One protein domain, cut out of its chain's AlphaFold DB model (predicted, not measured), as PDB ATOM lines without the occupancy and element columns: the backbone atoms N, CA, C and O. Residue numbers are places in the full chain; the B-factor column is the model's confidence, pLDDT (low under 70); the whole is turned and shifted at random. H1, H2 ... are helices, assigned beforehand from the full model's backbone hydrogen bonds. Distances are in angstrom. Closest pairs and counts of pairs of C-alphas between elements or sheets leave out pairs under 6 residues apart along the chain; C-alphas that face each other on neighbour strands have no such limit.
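Overview. This is residues 577 to 637 of the 645 residues of an uncharacterized protein of Pycnococcus provasolii (UniProt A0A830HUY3). H2, the longest helix, makes one side; H3 folds back on it, H4 runs beside it, H1 packs on H4, and loop residues 586 to 602 make one end. It is all helix, 61 printed residues with four named helices, H1 to H4. It is compact: radius of gyration of the C-alphas 11.1 A, spans 32 by 22 by 18 A.

Arrangement. Start at H2, residues 603 to 616: its residues 610 to 614 alone touch H3, residues 618 to 623, in a hairpin, closest at C-alphas 614 and 621, 5.2 A. H4, residues 629 to 635, touches H1, residues 577 to 585, closest at C-alphas 630 and 583, 6.7 A. H3 and H4 have every O i to N i+4 pair within hydrogen-bond range, H2 9 of 10, H1 3 of 5.

Along the chain. Find C-alpha 603 at (29.584, 9.394, -114.495), where H2 begins its 20.5 A, and C-alpha 635 at (48.626, 3.814, -119.669), where H4 ends.

Size, cuts and confidence. The printed part has no cut; the H1 to H2 link is long, and 24 residues have pLDDT under 70.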
ATOM      1  N   GLU A 577      47.460  15.785-115.300       72.38
ATOM      2  CA  GLU A 577      48.096  15.221-114.112       72.38
ATOM      3  C   GLU A 577      47.366  15.675-112.844       72.38
ATOM      4  O   GLU A 577      46.912  14.855-112.053       72.38
ATOM      5  N   THR A 578      47.136  16.985-112.710       75.75
ATOM      6  CA  THR A 578      46.410  17.580-111.578       75.75
ATOM      7  C   THR A 578      44.926  17.210-111.580       75.75
ATOM      8  O   THR A 578      44.306  17.095-110.528       75.75
ATOM      9  N   TRP A 579      44.315  17.039-112.757       80.75
ATOM     10  CA  TRP A 579      42.899  16.678-112.863       80.75
ATOM     11  C   TRP A 579      42.632  15.214-112.487       80.75
ATOM     12  O   TRP A 579      41.578  14.928-111.914       80.75
ATOM     13  N   LEU A 580      43.555  14.301-112.813       79.88
ATOM     14  CA  LEU A 580      43.426  12.856-112.578       79.88
ATOM     15  C   LEU A 580      44.011  12.383-111.238       79.88
ATOM     16  O   LEU A 580      43.845  11.211-110.909       79.88
ATOM     17  N   GLU A 581      44.627  13.264-110.446       77.00
ATOM     18  CA  GLU A 581      45.178  12.941-109.122       77.00
ATOM     19  C   GLU A 581      44.195  12.198-108.188       77.00
ATOM     20  O   GLU A 581      44.587  11.166-107.649       77.00
ATOM     21  N   PRO A 582      42.899  12.563-108.092       78.25
ATOM     22  CA  PRO A 582      41.941  11.808-107.276       78.25
ATOM     23  C   PRO A 582      41.731  10.355-107.735       78.25
ATOM     24  O   PRO A 582      41.441   9.484-106.925       78.25
ATOM     25  N   VAL A 583      41.889  10.073-109.036       76.31
ATOM     26  CA  VAL A 583      41.824   8.700-109.572       76.31
ATOM     27  C   VAL A 583      43.104   7.937-109.251       76.31
ATOM     28  O   VAL A 583      43.050   6.733-109.046       76.31
ATOM     29  N   ILE A 584      44.247   8.624-109.211       73.06
ATOM     30  CA  ILE A 584      45.528   8.029-108.817       73.06
ATOM     31  C   ILE A 584      45.480   7.637-107.334       73.06
ATOM     32  O   ILE A 584      45.864   6.519-107.000       73.06
ATOM     33  N   ASP A 585      44.926   8.499-106.479       74.38
ATOM     34  CA  ASP A 585      44.769   8.231-105.046       74.38
ATOM     35  C   ASP A 585      43.731   7.113-104.779       74.38
ATOM     36  O   ASP A 585      43.954   6.242-103.942       74.38
ATOM     37  N   ASP A 586      42.642   7.027-105.561       74.25
ATOM     38  CA  ASP A 586      41.682   5.903-105.504       74.25
ATOM     39  C   ASP A 586      42.311   4.533-105.848       74.25
ATOM     40  O   ASP A 586      41.735   3.474-105.544       74.25
ATOM     41  N   MET A 587      43.455   4.535-106.540       65.81
ATOM     42  CA  MET A 587      44.175   3.338-106.983       65.81
ATOM     43  C   MET A 587      45.260   2.883-105.998       65.81
ATOM     44  O   MET A 587      45.743   1.757-106.143       65.81
ATOM     45  N   ASP A 588      45.617   3.708-105.012       71.50
ATOM     46  CA  ASP A 588      46.600   3.391-103.979       71.50
ATOM     47  C   ASP A 588      45.968   2.559-102.833       71.50
ATOM     48  O   ASP A 588      44.985   2.984-102.216       71.50
ATOM     49  N   PRO A 589      46.494   1.353-102.528       59.34
ATOM     50  CA  PRO A 589      45.974   0.508-101.457       59.34
ATOM     51  C   PRO A 589      46.146   1.080-100.035       59.34
ATOM     52  O   PRO A 589      45.452   0.599 -99.137       59.34
ATOM     53  N   GLU A 590      47.010   2.078 -99.800       56.47
ATOM     54  CA  GLU A 590      47.170   2.714 -98.475       56.47
ATOM     55  C   GLU A 590      46.106   3.780 -98.169       56.47
ATOM     56  O   GLU A 590      45.792   4.034 -97.003       56.47
ATOM     57  N   SER A 591      45.484   4.349 -99.203       60.38
ATOM     58  CA  SER A 591      44.530   5.458 -99.083       60.38
ATOM     59  C   SER A 591      43.182   5.068 -98.441       60.38
ATOM     60  O   SER A 591      42.403   5.937 -98.049       60.38
ATOM     61  N   GLY A 592      42.896   3.769 -98.267       56.28
ATOM     62  CA  GLY A 592      41.779   3.278 -97.441       56.28
ATOM     63  C   GLY A 592      40.370   3.653 -97.926       56.28
ATOM     64  O   GLY A 592      39.423   3.597 -97.143       56.28
ATOM     65  N   ILE A 593      40.221   4.044 -99.197       62.34
ATOM     66  CA  ILE A 593      38.956   4.505 -99.785       62.34
ATOM     67  C   ILE A 593      38.063   3.300-100.120       62.34
ATOM     68  O   ILE A 593      38.442   2.416-100.895       62.34
ATOM     69  N   GLU A 594      36.860   3.269 -99.541       63.00
ATOM     70  CA  GLU A 594      35.853   2.237 -99.809       63.00
ATOM     71  C   GLU A 594      35.417   2.256-101.285       63.00
ATOM     72  O   GLU A 594      35.255   3.315-101.894       63.00
ATOM     73  N   GLU A 595      35.206   1.074-101.875       65.06
ATOM     74  CA  GLU A 595      34.983   0.921-103.322       65.06
ATOM     75  C   GLU A 595      33.788   1.735-103.851       65.06
ATOM     76  O   GLU A 595      33.818   2.222-104.981       65.06
ATOM     77  N   GLU A 596      32.775   1.943-103.010       63.81
ATOM     78  CA  GLU A 596      31.547   2.675-103.326       63.81
ATOM     79  C   GLU A 596      31.765   4.183-103.553       63.81
ATOM     80  O   GLU A 596      30.951   4.819-104.224       63.81
ATOM     81  N   PHE A 597      32.866   4.751-103.051       67.12
ATOM     82  CA  PHE A 597      33.170   6.187-103.135       67.12
ATOM     83  C   PHE A 597      34.243   6.540-104.168       67.12
ATOM     84  O   PHE A 597      34.605   7.708-104.297       67.12
ATOM     85  N   LYS A 598      34.718   5.560-104.942       73.44
ATOM     86  CA  LYS A 598      35.714   5.794-105.991       73.44
ATOM     87  C   LYS A 598      35.147   6.630-107.139       73.44
ATOM     88  O   LYS A 598      34.033   6.401-107.622       73.44
ATOM     89  N   HIS A 599      35.965   7.527-107.677       74.19
ATOM     90  CA  HIS A 599      35.621   8.456-108.755       74.19
ATOM     91  C   HIS A 599      35.293   7.754-110.084       74.19
ATOM     92  O   HIS A 599      34.658   8.353-110.955       74.19
ATOM     93  N   LYS A 600      35.621   6.457-110.222       71.38
ATOM     94  CA  LYS A 600      35.153   5.582-111.317       71.38
ATOM     95  C   LYS A 600      33.621   5.470-111.394       71.38
ATOM     96  O   LYS A 600      33.073   5.189-112.459       71.38
ATOM     97  N   HIS A 601      32.916   5.694-110.283       72.56
ATOM     98  CA  HIS A 601      31.455   5.612-110.217       72.56
ATOM     99  C   HIS A 601      30.746   6.950-110.498       72.56
ATOM    100  O   HIS A 601      29.551   6.947-110.819       72.56
ATOM    101  N   ASP A 602      31.459   8.084-110.484       79.00
ATOM    102  CA  ASP A 602      30.902   9.377-110.894       79.00
ATOM    103  C   ASP A 602      30.937   9.529-112.421       79.00
ATOM    104  O   ASP A 602      31.932   9.913-113.040       79.00
ATOM    105  N   LYS A 603      29.781   9.286-113.043       76.00
ATOM    106  CA  LYS A 603      29.584   9.394-114.495       76.00
ATOM    107  C   LYS A 603      29.953  10.772-115.056       76.00
ATOM    108  O   LYS A 603      30.376  10.859-116.206       76.00
ATOM    109  N   THR A 604      29.767  11.848-114.287       75.88
ATOM    110  CA  THR A 604      30.059  13.212-114.755       75.88
ATOM    111  C   THR A 604      31.549  13.513-114.721       75.88
ATOM    112  O   THR A 604      32.060  14.156-115.641       75.88
ATOM    113  N   TYR A 605      32.244  13.008-113.704       81.25
ATOM    114  CA  TYR A 605      33.691  13.094-113.592       81.25
ATOM    115  C   TYR A 605      34.369  12.245-114.673       81.25
ATOM    116  O   TYR A 605      35.143  12.785-115.461       81.25
ATOM    117  N   VAL A 606      33.970  10.978-114.829       79.75
ATOM    118  CA  VAL A 606      34.485  10.075-115.875       79.75
ATOM    119  C   VAL A 606      34.346  10.686-117.270       79.75
ATOM    120  O   VAL A 606      35.286  10.683-118.062       79.75
ATOM    121  N   TRP A 607      33.194  11.284-117.572       79.31
ATOM    122  CA  TRP A 607      32.952  11.906-118.871       79.31
ATOM    123  C   TRP A 607      33.797  13.165-119.123       79.31
ATOM    124  O   TRP A 607      34.246  13.391-120.249       79.31
ATOM    125  N   LYS A 608      34.040  13.988-118.094       79.88
ATOM    126  CA  LYS A 608      34.951  15.143-118.192       79.88
ATOM    127  C   LYS A 608      36.398  14.687-118.378       79.88
ATOM    128  O   LYS A 608      37.086  15.216-119.247       79.88
ATOM    129  N   SER A 609      36.820  13.676-117.626       81.19
ATOM    130  CA  SER A 609      38.159  13.099-117.693       81.19
ATOM    131  C   SER A 609      38.445  12.455-119.048       81.19
ATOM    132  O   SER A 609      39.473  12.753-119.643       81.19
ATOM    133  N   LEU A 610      37.512  11.679-119.615       76.81
ATOM    134  CA  LEU A 610      37.665  11.101-120.960       76.81
ATOM    135  C   LEU A 610      37.827  12.169-122.047       76.81
ATOM    136  O   LEU A 610      38.599  11.982-122.982       76.81
ATOM    137  N   ARG A 611      37.142  13.312-121.927       80.19
ATOM    138  CA  ARG A 611      37.311  14.440-122.860       80.19
ATOM    139  C   ARG A 611      38.657  15.133-122.723       80.19
ATOM    140  O   ARG A 611      39.189  15.615-123.720       80.19
ATOM    141  N   LEU A 612      39.185  15.191-121.506       80.12
ATOM    142  CA  LEU A 612      40.497  15.761-121.236       80.12
ATOM    143  C   LEU A 612      41.606  14.822-121.746       80.12
ATOM    144  O   LEU A 612      42.493  15.278-122.460       80.12
ATOM    145  N   ILE A 613      41.462  13.508-121.534       78.00
ATOM    146  CA  ILE A 613      42.329  12.456-122.098       78.00
ATOM    147  C   ILE A 613      42.280  12.457-123.632       78.00
ATOM    148  O   ILE A 613      43.320  12.390-124.282       78.00
ATOM    149  N   ALA A 614      41.094  12.601-124.234       78.12
ATOM    150  CA  ALA A 614      40.931  12.632-125.690       78.12
ATOM    151  C   ALA A 614      41.698  13.782-126.364       78.12
ATOM    152  O   ALA A 614      42.045  13.668-127.539       78.12
ATOM    153  N   ARG A 615      41.964  14.877-125.633       75.50
ATOM    154  CA  ARG A 615      42.750  16.012-126.131       75.50
ATOM    155  C   ARG A 615      44.227  15.654-126.318       75.50
ATOM    156  O   ARG A 615      44.848  16.175-127.235       75.50
ATOM    157  N   GLU A 616      44.770  14.780-125.474       68.38
ATOM    158  CA  GLU A 616      46.184  14.389-125.509       68.38
ATOM    159  C   GLU A 616      46.414  13.055-126.226       68.38
ATOM    160  O   GLU A 616      47.345  12.929-127.020       68.38
ATOM    161  N   ARG A 617      45.552  12.056-125.993       74.75
ATOM    162  CA  ARG A 617      45.623  10.728-126.620       74.75
ATOM    163  C   ARG A 617      44.233  10.205-126.977       74.75
ATOM    164  O   ARG A 617      43.606   9.452-126.236       74.75
ATOM    165  N   TYR A 618      43.785  10.563-128.176       73.19
ATOM    166  CA  TYR A 618      42.467  10.208-128.716       73.19
ATOM    167  C   TYR A 618      42.173   8.695-128.750       73.19
ATOM    168  O   TYR A 618      41.055   8.283-128.450       73.19
ATOM    169  N   ILE A 619      43.173   7.863-129.070       70.31
ATOM    170  CA  ILE A 619      43.004   6.405-129.217       70.31
ATOM    171  C   ILE A 619      42.569   5.770-127.886       70.31
ATOM    172  O   ILE A 619      41.591   5.025-127.853       70.31
ATOM    173  N   LEU A 620      43.202   6.169-126.778       64.94
ATOM    174  CA  LEU A 620      42.875   5.680-125.434       64.94
ATOM    175  C   LEU A 620      41.449   6.056-125.008       64.94
ATOM    176  O   LEU A 620      40.760   5.272-124.364       64.94
ATOM    177  N   ALA A 621      40.972   7.238-125.406       62.84
ATOM    178  CA  ALA A 621      39.610   7.674-125.108       62.84
ATOM    179  C   ALA A 621      38.542   6.939-125.937       62.84
ATOM    180  O   ALA A 621      37.398   6.844-125.499       62.84
ATOM    181  N   SER A 622      38.895   6.435-127.125       64.75
ATOM    182  CA  SER A 622      37.967   5.698-127.995       64.75
ATOM    183  C   SER A 622      37.718   4.255-127.543       64.75
ATOM    184  O   SER A 622      36.658   3.702-127.829       64.75
ATOM    185  N   GLU A 623      38.664   3.673-126.803       64.50
ATOM    186  CA  GLU A 623      38.593   2.298-126.293       64.50
ATOM    187  C   GLU A 623      38.049   2.213-124.854       64.50
ATOM    188  O   GLU A 623      37.663   1.135-124.406       64.50
ATOM    189  N   ALA A 624      37.992   3.336-124.130       61.28
ATOM    190  CA  ALA A 624      37.640   3.367-122.713       61.28
ATOM    191  C   ALA A 624      36.119   3.417-122.455       61.28
ATOM    192  O   ALA A 624      35.413   4.330-122.892       61.28
ATOM    193  N   THR A 625      35.614   2.472-121.659       61.88
ATOM    194  CA  THR A 625      34.287   2.520-121.021       61.88
ATOM    195  C   THR A 625      34.372   3.141-119.618       61.88
ATOM    196  O   THR A 625      35.454   3.467-119.137       61.88
ATOM    197  N   SER A 626      33.247   3.338-118.913       58.31
ATOM    198  CA  SER A 626      33.245   4.045-117.615       58.31
ATOM    199  C   SER A 626      34.098   3.390-116.519       58.31
ATOM    200  O   SER A 626      34.465   4.056-115.558       58.31
ATOM    201  N   SER A 627      34.409   2.101-116.666       59.91
ATOM    202  CA  SER A 627      35.286   1.336-115.771       59.91
ATOM    203  C   SER A 627      36.773   1.461-116.126       59.91
ATOM    204  O   SER A 627      37.619   1.074-115.325       59.91
ATOM    205  N   ASP A 628      37.106   1.973-117.313       67.50
ATOM    206  CA  ASP A 628      38.460   1.910-117.876       67.50
ATOM    207  C   ASP A 628      39.282   3.174-117.602       67.50
ATOM    208  O   ASP A 628      40.430   3.268-118.033       67.50
ATOM    209  N   ILE A 629      38.734   4.141-116.857       71.31
ATOM    210  CA  ILE A 629      39.443   5.380-116.526       71.31
ATOM    211  C   ILE A 629      40.722   5.112-115.718       71.31
ATOM    212  O   ILE A 629      41.750   5.707-116.009       71.31
ATOM    213  N   GLU A 630      40.707   4.146-114.791       72.50
ATOM    214  CA  GLU A 630      41.892   3.722-114.024       72.50
ATOM    215  C   GLU A 630      42.964   3.087-114.930       72.50
ATOM    216  O   GLU A 630      44.167   3.269-114.728       72.50
ATOM    217  N   LYS A 631      42.534   2.352-115.965       71.56
ATOM    218  CA  LYS A 631      43.425   1.750-116.962       71.56
ATOM    219  C   LYS A 631      44.039   2.827-117.860       71.56
ATOM    220  O   LYS A 631      45.250   2.819-118.065       71.56
ATOM    221  N   ALA A 632      43.235   3.788-118.315       67.62
ATOM    222  CA  ALA A 632      43.696   4.923-119.108       67.62
ATOM    223  C   ALA A 632      44.700   5.800-118.332       67.62
ATOM    224  O   ALA A 632      45.722   6.190-118.890       67.62
ATOM    225  N   THR A 633      44.471   6.046-117.034       70.94
ATOM    226  CA  THR A 633      45.409   6.782-116.163       70.94
ATOM    227  C   THR A 633      46.743   6.040-115.986       70.94
ATOM    228  O   THR A 633      47.804   6.664-116.016       70.94
ATOM    229  N   LYS A 634      46.724   4.701-115.880       71.94
ATOM    230  CA  LYS A 634      47.939   3.859-115.867       71.94
ATOM    231  C   LYS A 634      48.707   3.908-117.192       71.94
ATOM    232  O   LYS A 634      49.926   4.054-117.181       71.94
ATOM    233  N   GLU A 635      48.016   3.808-118.326       69.94
ATOM    234  CA  GLU A 635      48.626   3.814-119.669       69.94
ATOM    235  C   GLU A 635      49.164   5.193-120.095       69.94
ATOM    236  O   GLU A 635      50.039   5.284-120.961       69.94
ATOM    237  N   LEU A 636      48.693   6.266-119.454       67.00
ATOM    238  CA  LEU A 636      49.271   7.608-119.557       67.00
ATOM    239  C   LEU A 636      50.592   7.760-118.777       67.00
ATOM    240  O   LEU A 636      51.262   8.773-118.941       67.00
ATOM    241  N   GLY A 637      50.998   6.764-117.978       64.69
ATOM    242  CA  GLY A 637      52.249   6.776-117.208       64.69
ATOM    243  C   GLY A 637      52.188   7.558-115.891       64.69
ATOM    244  O   GLY A 637      53.158   7.554-115.143       64.69
TER     245      GLY A 637